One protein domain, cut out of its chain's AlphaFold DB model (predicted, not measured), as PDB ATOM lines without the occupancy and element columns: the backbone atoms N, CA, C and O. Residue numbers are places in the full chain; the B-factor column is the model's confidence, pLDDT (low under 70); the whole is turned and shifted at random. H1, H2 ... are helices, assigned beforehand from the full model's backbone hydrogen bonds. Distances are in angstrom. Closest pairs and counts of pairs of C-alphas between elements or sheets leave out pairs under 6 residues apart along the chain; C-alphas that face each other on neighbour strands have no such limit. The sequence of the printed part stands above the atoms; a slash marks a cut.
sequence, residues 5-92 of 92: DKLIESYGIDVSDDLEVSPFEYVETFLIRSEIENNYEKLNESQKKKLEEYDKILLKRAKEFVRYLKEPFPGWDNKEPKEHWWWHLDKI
ATOM      1  N   ASP A   5     289.703 142.439 421.160       97.44
ATOM      2  CA  ASP A   5     290.845 143.064 420.489       97.44
ATOM      3  C   ASP A   5     290.521 144.521 420.183       97.44
ATOM      4  O   ASP A   5     291.273 145.410 420.572       97.44
ATOM      5  N   LYS A   6     289.347 144.789 419.598       97.62
ATOM      6  CA  LYS A   6     288.925 146.163 419.317       97.62
ATOM      7  C   LYS A   6     288.875 147.030 420.578       97.62
ATOM      8  O   LYS A   6     289.316 148.172 420.530       97.62
ATOM      9  N   LEU A   7     288.370 146.503 421.697       98.19
ATOM     10  CA  LEU A   7     288.335 147.242 422.964       98.19
ATOM     11  C   LEU A   7     289.741 147.554 423.491       98.19
ATOM     12  O   LEU A   7     289.998 148.685 423.899       98.19
ATOM     13  N   ILE A   8     290.654 146.577 423.459       98.56
ATOM     14  CA  ILE A   8     292.044 146.765 423.898       98.56
ATOM     15  C   ILE A   8     292.759 147.797 423.016       98.56
ATOM     16  O   ILE A   8     293.492 148.628 423.544       98.56
ATOM     17  N   GLU A   9     292.541 147.775 421.697       98.19
ATOM     18  CA  GLU A   9     293.105 148.774 420.778       98.19
ATOM     19  C   GLU A   9     292.542 150.170 421.043       98.19
ATOM     20  O   GLU A   9     293.315 151.117 421.129       98.19
ATOM     21  N   SER A  10     291.219 150.306 421.198       96.81
ATOM     22  CA  SER A  10     290.585 151.595 421.506       96.81
ATOM     23  C   SER A  10     291.138 152.188 422.800       96.81
ATOM     24  O   SER A  10     291.620 153.315 422.790       96.81
ATOM     25  N   TYR A  11     291.182 151.395 423.875       97.94
ATOM     26  CA  TYR A  11     291.817 151.807 425.129       97.94
ATOM     27  C   TYR A  11     293.277 152.223 424.922       97.94
ATOM     28  O   TYR A  11     293.712 153.256 425.426       97.94
ATOM     29  N   GLY A  12     294.032 151.429 424.160       97.94
ATOM     30  CA  GLY A  12     295.440 151.672 423.882       97.94
ATOM     31  C   GLY A  12     295.715 152.970 423.131       97.94
ATOM     32  O   GLY A  12     296.660 153.673 423.488       97.94
ATOM     33  N   ILE A  13     294.905 153.284 422.118       96.38
ATOM     34  CA  ILE A  13     294.971 154.540 421.361       96.38
ATOM     35  C   ILE A  13     294.726 155.713 422.311       96.38
ATOM     36  O   ILE A  13     295.591 156.578 422.442       96.38
ATOM     37  N   ASP A  14     293.628 155.677 423.065       95.88
ATOM     38  CA  ASP A  14     293.226 156.778 423.941       95.88
ATOM     39  C   ASP A  14     294.276 157.100 425.018       95.88
ATOM     40  O   ASP A  14     294.545 158.268 425.300       95.88
ATOM     41  N   VAL A  15     294.905 156.083 425.627       96.88
ATOM     42  CA  VAL A  15     295.930 156.314 426.668       96.88
ATOM     43  C   VAL A  15     297.302 156.698 426.107       96.88
ATOM     44  O   VAL A  15     298.146 157.233 426.837       96.88
ATOM     45  N   SER A  16     297.548 156.414 424.827       96.94
ATOM     46  CA  SER A  16     298.833 156.676 424.166       96.94
ATOM     47  C   SER A  16     298.878 158.025 423.455       96.94
ATOM     48  O   SER A  16     299.953 158.619 423.402       96.94
ATOM     49  N   ASP A  17     297.746 158.521 422.965       94.88
ATOM     50  CA  ASP A  17     297.664 159.782 422.225       94.88
ATOM     51  C   ASP A  17     297.675 161.015 423.146       94.88
ATOM     52  O   ASP A  17     297.613 160.927 424.379       94.88
ATOM     53  N   ASP A  18     297.836 162.195 422.554       93.19
ATOM     54  CA  ASP A  18     297.802 163.463 423.279       93.19
ATOM     55  C   ASP A  18     296.381 163.777 423.786       93.19
ATOM     56  O   ASP A  18     295.380 163.439 423.153       93.19
ATOM     57  N   LEU A  19     296.284 164.449 424.941       91.06
ATOM     58  CA  LEU A  19     295.008 164.806 425.579       91.06
ATOM     59  C   LEU A  19     294.331 166.005 424.885       91.06
ATOM     60  O   LEU A  19     294.185 167.086 425.463       91.06
ATOM     61  N   GLU A  20     293.961 165.836 423.617       87.25
ATOM     62  CA  GLU A  20     293.397 166.893 422.761       87.25
ATOM     63  C   GLU A  20     291.865 166.841 422.638       87.25
ATOM     64  O   GLU A  20     291.238 167.827 422.240       87.25
ATOM     65  N   VAL A  21     291.247 165.712 422.995       84.62
ATOM     66  CA  VAL A  21     289.787 165.512 422.966       84.62
ATOM     67  C   VAL A  21     289.137 165.894 424.290       84.62
ATOM     68  O   VAL A  21     289.811 166.035 425.299       84.62
ATOM     69  N   SER A  22     287.809 166.042 424.325       85.25
ATOM     70  CA  SER A  22     287.131 166.438 425.560       85.25
ATOM     71  C   SER A  22     287.475 165.492 426.730       85.25
ATOM     72  O   SER A  22     287.412 164.277 426.563       85.25
ATOM     73  N   PRO A  23     287.745 166.012 427.941       84.62
ATOM     74  CA  PRO A  23     287.922 165.219 429.160       84.62
ATOM     75  C   PRO A  23     286.808 164.190 429.416       84.62
ATOM     76  O   PRO A  23     287.046 163.165 430.048       84.62
ATOM     77  N   PHE A  24     285.594 164.449 428.915       82.56
ATOM     78  CA  PHE A  24     284.468 163.520 429.002       82.56
ATOM     79  C   PHE A  24     284.626 162.277 428.115       82.56
ATOM     80  O   PHE A  24     284.086 161.236 428.474       82.56
ATOM     81  N   GLU A  25     285.383 162.342 427.017       84.81
ATOM     82  CA  GLU A  25     285.654 161.181 426.150       84.81
ATOM     83  C   GLU A  25     286.457 160.112 426.909       84.81
ATOM     84  O   GLU A  25     286.208 158.920 426.771       84.81
ATOM     85  N   TYR A  26     287.337 160.520 427.829       89.38
ATOM     86  CA  TYR A  26     288.118 159.582 428.645       89.38
ATOM     87  C   TYR A  26     287.284 158.813 429.681       89.38
ATOM     88  O   TYR A  26     287.732 157.792 430.205       89.38
ATOM     89  N   VAL A  27     286.047 159.249 429.949       88.25
ATOM     90  CA  VAL A  27     285.080 158.431 430.694       88.25
ATOM     91  C   VAL A  27     284.759 157.167 429.895       88.25
ATOM     92  O   VAL A  27     284.702 156.087 430.476       88.25
ATOM     93  N   GLU A  28     284.599 157.274 428.572       89.56
ATOM     94  CA  GLU A  28     284.396 156.115 427.701       89.56
ATOM     95  C   GLU A  28     285.629 155.210 427.702       89.56
ATOM     96  O   GLU A  28     285.486 154.008 427.915       89.56
ATOM     97  N   THR A  29     286.838 155.770 427.604       94.31
ATOM     98  CA  THR A  29     288.098 155.012 427.713       94.31
ATOM     99  C   THR A  29     288.163 154.167 428.994       94.31
ATOM    100  O   THR A  29     288.534 152.989 428.967       94.31
ATOM    101  N   PHE A  30     287.767 154.726 430.139       93.75
ATOM    102  CA  PHE A  30     287.777 154.007 431.417       93.75
ATOM    103  C   PHE A  30     286.615 153.018 431.570       93.75
ATOM    104  O   PHE A  30     286.773 151.969 432.206       93.75
ATOM    105  N   LEU A  31     285.465 153.282 430.945       93.31
ATOM    106  CA  LEU A  31     284.391 152.294 430.818       93.31
ATOM    107  C   LEU A  31     284.828 151.114 429.942       93.31
ATOM    108  O   LEU A  31     284.596 149.969 430.323       93.31
ATOM    109  N   ILE A  32     285.536 151.366 428.836       96.06
ATOM    110  CA  ILE A  32     286.143 150.327 427.995       96.06
ATOM    111  C   ILE A  32     287.099 149.475 428.829       96.06
ATOM    112  O   ILE A  32     286.989 148.250 428.819       96.06
ATOM    113  N   ARG A  33     287.995 150.094 429.611       97.25
ATOM    114  CA  ARG A  33     288.920 149.346 430.478       97.25
ATOM    115  C   ARG A  33     288.196 148.493 431.526       97.25
ATOM    116  O   ARG A  33     288.656 147.387 431.822       97.25
ATOM    117  N   SER A  34     287.053 148.965 432.020       95.94
ATOM    118  CA  SER A  34     286.175 148.220 432.935       95.94
ATOM    119  C   SER A  34     285.482 147.043 432.246       95.94
ATOM    120  O   SER A  34     285.406 145.955 432.810       95.94
ATOM    121  N   GLU A  35     285.042 147.206 430.998       96.06
ATOM    122  CA  GLU A  35     284.479 146.106 430.210       96.06
ATOM    123  C   GLU A  35     285.533 145.038 429.885       96.06
ATOM    124  O   GLU A  35     285.237 143.841 429.922       96.06
ATOM    125  N   ILE A  36     286.777 145.450 429.621       97.38
ATOM    126  CA  ILE A  36     287.902 144.523 429.453       97.38
ATOM    127  C   ILE A  36     288.127 143.727 430.746       97.38
ATOM    128  O   ILE A  36     288.252 142.507 430.678       97.38
ATOM    129  N   GLU A  37     288.113 144.380 431.914       96.81
ATOM    130  CA  GLU A  37     288.272 143.717 433.219       96.81
ATOM    131  C   GLU A  37     287.157 142.701 433.496       96.81
ATOM    132  O   GLU A  37     287.422 141.553 433.850       96.81
ATOM    133  N   ASN A  38     285.901 143.068 433.229       95.00
ATOM    134  CA  ASN A  38     284.749 142.168 433.368       95.00
ATOM    135  C   ASN A  38     284.857 140.909 432.492       95.00
ATOM    136  O   ASN A  38     284.205 139.893 432.750       95.00
ATOM    137  N   ASN A  39     285.668 140.971 431.438       96.50
ATOM    138  CA  ASN A  39     285.934 139.867 430.532       96.50
ATOM    139  C   ASN A  39     287.381 139.359 430.628       96.50
ATOM    140  O   ASN A  39     287.770 138.574 429.765       96.50
ATOM    141  N   TYR A  40     288.152 139.740 431.656       96.38
ATOM    142  CA  TYR A  40     289.594 139.480 431.755       96.38
ATOM    143  C   TYR A  40     289.947 137.992 431.585       96.38
ATOM    144  O   TYR A  40     290.861 137.630 430.846       96.38
ATOM    145  N   GLU A  41     289.146 137.106 432.182       97.06
ATOM    146  CA  GLU A  41     289.307 135.646 432.089       97.06
ATOM    147  C   GLU A  41     289.146 135.084 430.663       97.06
ATOM    148  O   GLU A  41     289.528 133.948 430.389       97.06
ATOM    149  N   LYS A  42     288.575 135.861 429.736       97.06
ATOM    150  CA  LYS A  42     288.409 135.489 428.322       97.06
ATOM    151  C   LYS A  42     289.570 135.962 427.446       97.06
ATOM    152  O   LYS A  42     289.621 135.572 426.280       97.06
ATOM    153  N   LEU A  43     290.473 136.797 427.968       97.75
ATOM    154  CA  LEU A  43     291.628 137.279 427.218       97.75
ATOM    155  C   LEU A  43     292.642 136.150 427.046       97.75
ATOM    156  O   LEU A  43     292.973 135.425 427.986       97.75
ATOM    157  N   ASN A  44     293.200 136.049 425.845       97.75
ATOM    158  CA  ASN A  44     294.384 135.231 425.619       97.75
ATOM    159  C   ASN A  44     295.657 135.942 426.122       97.75
ATOM    160  O   ASN A  44     295.661 137.139 426.410       97.75
ATOM    161  N   GLU A  45     296.771 135.215 426.193       98.25
ATOM    162  CA  GLU A  45     298.036 135.750 426.722       98.25
ATOM    163  C   GLU A  45     298.586 136.944 425.923       98.25
ATOM    164  O   GLU A  45     299.181 137.856 426.499       98.25
ATOM    165  N   SER A  46     298.351 136.993 424.607       98.19
ATOM    166  CA  SER A  46     298.757 138.139 423.783       98.19
ATOM    167  C   SER A  46     297.940 139.387 424.124       98.19
ATOM    168  O   SER A  46     298.498 140.478 424.214       98.19
ATOM    169  N   GLN A  47     296.634 139.227 424.337       98.50
ATOM    170  CA  GLN A  47     295.729 140.306 424.736       98.50
ATOM    171  C   GLN A  47     296.070 140.835 426.128       98.50
ATOM    172  O   GLN A  47     296.172 142.045 426.304       98.50
ATOM    173  N   LYS A  48     296.326 139.945 427.097       98.62
ATOM    174  CA  LYS A  48     296.757 140.340 428.448       98.62
ATOM    175  C   LYS A  48     298.056 141.132 428.408       98.62
ATOM    176  O   LYS A  48     298.122 142.221 428.966       98.62
ATOM    177  N   LYS A  49     299.063 140.638 427.681       98.56
ATOM    178  CA  LYS A  49     300.341 141.342 427.531       98.56
ATOM    179  C   LYS A  49     300.159 142.732 426.917       98.56
ATOM    180  O   LYS A  49     300.776 143.690 427.374       98.56
ATOM    181  N   LYS A  50     299.308 142.844 425.898       98.44
ATOM    182  CA  LYS A  50     299.014 144.120 425.246       98.44
ATOM    183  C   LYS A  50     298.292 145.094 426.185       98.44
ATOM    184  O   LYS A  50     298.686 146.251 426.286       98.44
ATOM    185  N   LEU A  51     297.296 144.611 426.926       98.62
ATOM    186  CA  LEU A  51     296.607 145.387 427.954       98.62
ATOM    187  C   LEU A  51     297.579 145.889 429.030       98.62
ATOM    188  O   LEU A  51     297.549 147.065 429.375       98.62
ATOM    189  N   GLU A  52     298.491 145.036 429.505       98.50
ATOM    190  CA  GLU A  52     299.530 145.423 430.467       98.50
ATOM    191  C   GLU A  52     300.473 146.508 429.929       98.50
ATOM    192  O   GLU A  52     300.963 147.343 430.692       98.50
ATOM    193  N   GLU A  53     300.793 146.484 428.635       98.62
ATOM    194  CA  GLU A  53     301.605 147.522 427.997       98.62
ATOM    195  C   GLU A  53     300.879 148.873 428.010       98.62
ATOM    196  O   GLU A  53     301.487 149.876 428.389       98.62
ATOM    197  N   TYR A  54     299.578 148.893 427.710       98.69
ATOM    198  CA  TYR A  54     298.756 150.103 427.775       98.69
ATOM    199  C   TYR A  54     298.515 150.592 429.206       98.69
ATOM    200  O   TYR A  54     298.673 151.781 429.480       98.69
ATOM    201  N   ASP A  55     298.268 149.687 430.151       98.50
ATOM    202  CA  ASP A  55     298.152 150.017 431.573       98.50
ATOM    203  C   ASP A  55     299.443 150.684 432.092       98.50
ATOM    204  O   ASP A  55     299.394 151.680 432.817       98.50
ATOM    205  N   LYS A  56     300.626 150.224 431.654       98.50
ATOM    206  CA  LYS A  56     301.911 150.880 431.971       98.50
ATOM    207  C   LYS A  56     302.025 152.283 431.375       98.50
ATOM    208  O   LYS A  56     302.692 153.127 431.977       98.50
ATOM    209  N   ILE A  57     301.444 152.535 430.202       98.38
ATOM    210  CA  ILE A  57     301.411 153.876 429.601       98.38
ATOM    211  C   ILE A  57     300.521 154.788 430.446       98.38
ATOM    212  O   ILE A  57     300.994 155.844 430.874       98.38
ATOM    213  N   LEU A  58     299.304 154.351 430.781       97.75
ATOM    214  CA  LEU A  58     298.389 155.118 431.626       97.75
ATOM    215  C   LEU A  58     299.018 155.449 432.986       97.75
ATOM    216  O   LEU A  58     298.999 156.601 433.411       97.75
ATOM    217  N   LEU A  59     299.670 154.478 433.634       97.75
ATOM    218  CA  LEU A  59     300.373 154.689 434.906       97.75
ATOM    219  C   LEU A  59     301.489 155.736 434.796       97.75
ATOM    220  O   LEU A  59     301.616 156.604 435.658       97.75
ATOM    221  N   LYS A  60     302.289 155.706 433.722       97.81
ATOM    222  CA  LYS A  60     303.330 156.724 433.483       97.81
ATOM    223  C   LYS A  60     302.739 158.116 433.270       97.81
ATOM    224  O   LYS A  60     303.390 159.106 433.603       97.81
ATOM    225  N   ARG A  61     301.519 158.184 432.735       96.31
ATOM    226  CA  ARG A  61     300.786 159.419 432.441       96.31
ATOM    227  C   ARG A  61     299.758 159.788 433.512       96.31
ATOM    228  O   ARG A  61     299.059 160.780 433.348       96.31
ATOM    229  N   ALA A  62     299.699 159.078 434.642       94.50
ATOM    230  CA  ALA A  62     298.651 159.258 435.651       94.50
ATOM    231  C   ALA A  62     298.495 160.723 436.097       94.50
ATOM    232  O   ALA A  62     297.395 161.267 436.096       94.50
ATOM    233  N   LYS A  63     299.605 161.422 436.377       93.50
ATOM    234  CA  LYS A  63     299.591 162.849 436.761       93.50
ATOM    235  C   LYS A  63     299.038 163.769 435.670       93.50
ATOM    236  O   LYS A  63     298.410 164.779 435.983       93.50
ATOM    237  N   GLU A  64     299.310 163.446 434.410       94.12
ATOM    238  CA  GLU A  64     298.826 164.192 433.251       94.12
ATOM    239  C   GLU A  64     297.307 164.046 433.127       94.12
ATOM    240  O   GLU A  64     296.604 165.056 433.131       94.12
ATOM    241  N   PHE A  65     296.814 162.802 433.151       93.12
ATOM    242  CA  PHE A  65     295.388 162.469 433.133       93.12
ATOM    243  C   PHE A  65     294.638 163.094 434.308       93.12
ATOM    244  O   PHE A  65     293.616 163.743 434.114       93.12
ATOM    245  N   VAL A  66     295.164 162.984 435.531       91.50
ATOM    246  CA  VAL A  66     294.533 163.580 436.719       91.50
ATOM    247  C   VAL A  66     294.397 165.090 436.565       91.50
ATOM    248  O   VAL A  66     293.336 165.637 436.851       91.50
ATOM    249  N   ARG A  67     295.443 165.784 436.098       90.12
ATOM    250  CA  ARG A  67     295.372 167.232 435.860       90.12
ATOM    251  C   ARG A  67     294.325 167.567 434.797       90.12
ATOM    252  O   ARG A  67     293.590 168.531 434.977       90.12
ATOM    253  N   TYR A  68     294.263 166.775 433.730       89.75
ATOM    254  CA  TYR A  68     293.336 166.977 432.622       89.75
ATOM    255  C   TYR A  68     291.868 166.762 433.021       89.75
ATOM    256  O   TYR A  68     290.996 167.538 432.643       89.75
ATOM    257  N   LEU A  69     291.600 165.739 433.835       87.62
ATOM    258  CA  LEU A  69     290.248 165.328 434.221       87.62
ATOM    259  C   LEU A  69     289.692 166.107 435.422       87.62
ATOM    260  O   LEU A  69     288.486 166.317 435.521       87.62
ATOM    261  N   LYS A  70     290.547 166.549 436.350       82.25
ATOM    262  CA  LYS A  70     290.109 167.080 437.653       82.25
ATOM    263  C   LYS A  70     289.386 168.426 437.584       82.25
ATOM    264  O   LYS A  70     288.496 168.662 438.398       82.25
ATOM    265  N   GLU A  71     289.768 169.312 436.665       77.31
ATOM    266  CA  GLU A  71     289.104 170.614 436.486       77.31
ATOM    267  C   GLU A  71     287.681 170.502 435.904       77.31
ATOM    268  O   GLU A  71     286.755 171.051 436.502       77.31
ATOM    269  N   PRO A  72     287.462 169.789 434.784       78.38
ATOM    270  CA  PRO A  72     286.135 169.630 434.186       78.38
ATOM    271  C   PRO A  72     285.259 168.610 434.924       78.38
ATOM    272  O   PRO A  72     284.033 168.690 434.836       78.38
ATOM    273  N   PHE A  73     285.860 167.650 435.639       73.62
ATOM    274  CA  PHE A  73     285.144 166.519 436.225       73.62
ATOM    275  C   PHE A  73     285.537 166.278 437.699       73.62
ATOM    276  O   PHE A  73     286.228 165.311 438.041       73.62
ATOM    277  N   PRO A  74     285.104 167.166 438.619       69.25
ATOM    278  CA  PRO A  74     285.365 167.000 440.042       69.25
ATOM    279  C   PRO A  74     284.670 165.740 440.582       69.25
ATOM    280  O   PRO A  74     283.450 165.601 440.503       69.25
ATOM    281  N   GLY A  75     285.449 164.836 441.181       67.00
ATOM    282  CA  GLY A  75     284.946 163.631 441.848       67.00
ATOM    283  C   GLY A  75     284.810 162.384 440.970       67.00
ATOM    284  O   GLY A  75     284.124 161.443 441.377       67.00
ATOM    285  N   TRP A  76     285.458 162.374 439.802       74.44
ATOM    286  CA  TRP A  76     285.545 161.236 438.880       74.44
ATOM    287  C   TRP A  76     286.082 159.939 439.515       74.44
ATOM    288  O   TRP A  76     285.762 158.850 439.051       74.44
ATOM    289  N   ASP A  77     286.827 160.066 440.612       67.50
ATOM    290  CA  ASP A  77     287.574 159.017 441.307       67.50
ATOM    291  C   ASP A  77     286.778 158.229 442.364       67.50
ATOM    292  O   ASP A  77     287.300 157.310 442.985       67.50
ATOM    293  N   ASN A  78     285.508 158.561 442.626       66.75
ATOM    294  CA  ASN A  78     284.906 158.216 443.928       66.75
ATOM    295  C   ASN A  78     283.827 157.126 443.940       66.75
ATOM    296  O   ASN A  78     283.195 156.930 444.981       66.75
ATOM    297  N   LYS A  79     283.555 156.442 442.824       75.38
ATOM    298  CA  LYS A  79     282.422 155.491 442.757       75.38
ATOM    299  C   LYS A  79     282.779 154.068 442.353       75.38
ATOM    300  O   LYS A  79     282.022 153.159 442.681       75.38
ATOM    301  N   GLU A  80     283.906 153.876 441.686       86.19
ATOM    302  CA  GLU A  80     284.280 152.578 441.130       86.19
ATOM    303  C   GLU A  80     285.064 151.733 442.147       86.19
ATOM    304  O   GLU A  80     285.777 152.284 442.995       86.19
ATOM    305  N   PRO A  81     284.934 150.394 442.100       87.88
ATOM    306  CA  PRO A  81     285.666 149.494 442.985       87.88
ATOM    307  C   PRO A  81     287.186 149.641 442.798       87.88
ATOM    308  O   PRO A  81     287.663 150.114 441.767       87.88
ATOM    309  N   LYS A  82     287.974 149.252 443.811       85.25
ATOM    310  CA  LYS A  82     289.440 149.439 443.799       85.25
ATOM    311  C   LYS A  82     290.132 148.596 442.732       85.25
ATOM    312  O   LYS A  82     291.202 148.963 442.259       85.25
ATOM    313  N   GLU A  83     289.514 147.478 442.379       88.19
ATOM    314  CA  GLU A  83     289.899 146.593 441.289       88.19
ATOM    315  C   GLU A  83     289.949 147.358 439.957       88.19
ATOM    316  O   GLU A  83     290.805 147.089 439.120       88.19
ATOM    317  N   HIS A  84     289.117 148.395 439.805       92.62
ATOM    318  CA  HIS A  84     289.141 149.301 438.663       92.62
ATOM    319  C   HIS A  84     290.067 150.502 438.912       92.62
ATOM    320  O   HIS A  84     289.653 151.663 438.875       92.62
ATOM    321  N   TRP A  85     291.339 150.225 439.201       94.00
ATOM    322  CA  TRP A  85     292.329 151.216 439.651       94.00
ATOM    323  C   TRP A  85     292.517 152.411 438.700       94.00
ATOM    324  O   TRP A  85     292.929 153.478 439.148       94.00
ATOM    325  N   TRP A  86     292.204 152.271 437.408       94.56
ATOM    326  CA  TRP A  86     292.285 153.354 436.417       94.56
ATOM    327  C   TRP A  86     291.270 154.481 436.668       94.56
ATOM    328  O   TRP A  86     291.447 155.576 436.149       94.56
ATOM    329  N   TRP A  87     290.249 154.261 437.503       93.31
ATOM    330  CA  TRP A  87     289.399 155.340 438.023       93.31
ATOM    331  C   TRP A  87     290.040 156.107 439.182       93.31
ATOM    332  O   TRP A  87     289.594 157.188 439.536       93.31
ATOM    333  N   HIS A  88     291.108 155.570 439.765       92.06
ATOM    334  CA  HIS A  88     291.750 156.069 440.982       92.06
ATOM    335  C   HIS A  88     293.165 156.589 440.699       92.06
ATOM    336  O   HIS A  88     294.045 156.493 441.555       92.06
ATOM    337  N   LEU A  89     293.415 157.124 439.493       91.88
ATOM    338  CA  LEU A  89     294.754 157.588 439.080       91.88
ATOM    339  C   LEU A  89     295.318 158.681 439.990       91.88
ATOM    340  O   LEU A  89     296.527 158.875 440.037       91.88
ATOM    341  N   ASP A  90     294.464 159.406 440.711       89.88
ATOM    342  CA  ASP A  90     294.885 160.432 441.659       89.88
ATOM    343  C   ASP A  90     295.442 159.854 442.975       89.88
ATOM    344  O   ASP A  90     296.051 160.588 443.756       89.88
ATOM    345  N   LYS A  91     295.253 158.550 443.220       88.25
ATOM    346  CA  LYS A  91     295.794 157.813 444.373       88.25
ATOM    347  C   LYS A  91     297.088 157.052 444.057       88.25
ATOM    348  O   LYS A  91     297.604 156.380 444.953       88.25
ATOM    349  N   ILE A  92     297.577 157.125 442.816       83.69
ATOM    350  CA  ILE A  92     298.765 156.412 442.312       83.69
ATOM    351  C   ILE A  92     299.998 157.322 442.300       83.69
ATOM    352  O   ILE A  92     299.882 158.513 441.929       83.69
TER     353      ILE A  92
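This is residues 5 to 92 of the 92 residues of an uncharacterized protein of Caloranaerobacter azorensis H53214 (UniProt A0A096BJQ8). Three helices, H1, H2 and H3, stand with their centres in a triangle, H1 touching both others, and the short H4 turns off at a corner past the end of H3. After H4 a long stretch with no named element, residues 71 to 92, folds back over the side of H2 and H3 away from H1. The printed part has 88 residues, 51 of them in the four named helices, in the order H1, H2, H3, H4, with no named strand: the class is all helix. It is compact, with a radius of gyration of the C-alphas of 12.4 A, and spans 37 by 27 by 19 A.

Find C-alpha 5 at (290.845, 143.064, 420.489); from there H1 runs through residues 5 to 16, 16.2 A long. H2 follows in residues 25 to 38, 20.4 A. Look next at C-alpha 45, at (298.036, 135.750, 426.722), where the longest helix, H3, begins; it holds residues 45 to 60 and measures 22.7 A. H4, residues 62 to 70, covers 11.8 A and ends at C-alpha 70, at (290.109, 167.080, 437.653).

H1 and H2 form a helical hairpin: they touch, closest at the C-alphas of Tyr 11 and Thr 29, 5.5 A apart, and run opposite ways at a steep tilt of 43 degrees. H1 also touches H3, closest at the C-alphas of Gly 12 and Tyr 54, 5.3 A apart; these two run the same way at a shallow tilt of 19 degrees. H2 and H3 are near each other, with 5 pairs of C-alphas within 10 A. H3 and H4 meet only through their link. H4 is apart from H1, and only just apart from H2, the closest C-alphas being 8.3 A apart. In H1, H2, H3 and H4 every O i to N i+4 pair is within hydrogen-bond range.

The C-alphas of Asn 44 and Glu 71 are the two farthest apart, at 37.4 A. The printed part has no cut; the link H3 to H4 is tight, and those from H1 to H2 and H2 to H3 are short. Mean pLDDT of the printed part is 91.7; look for values under 70 at residues 74 to 75 and 77 to 78.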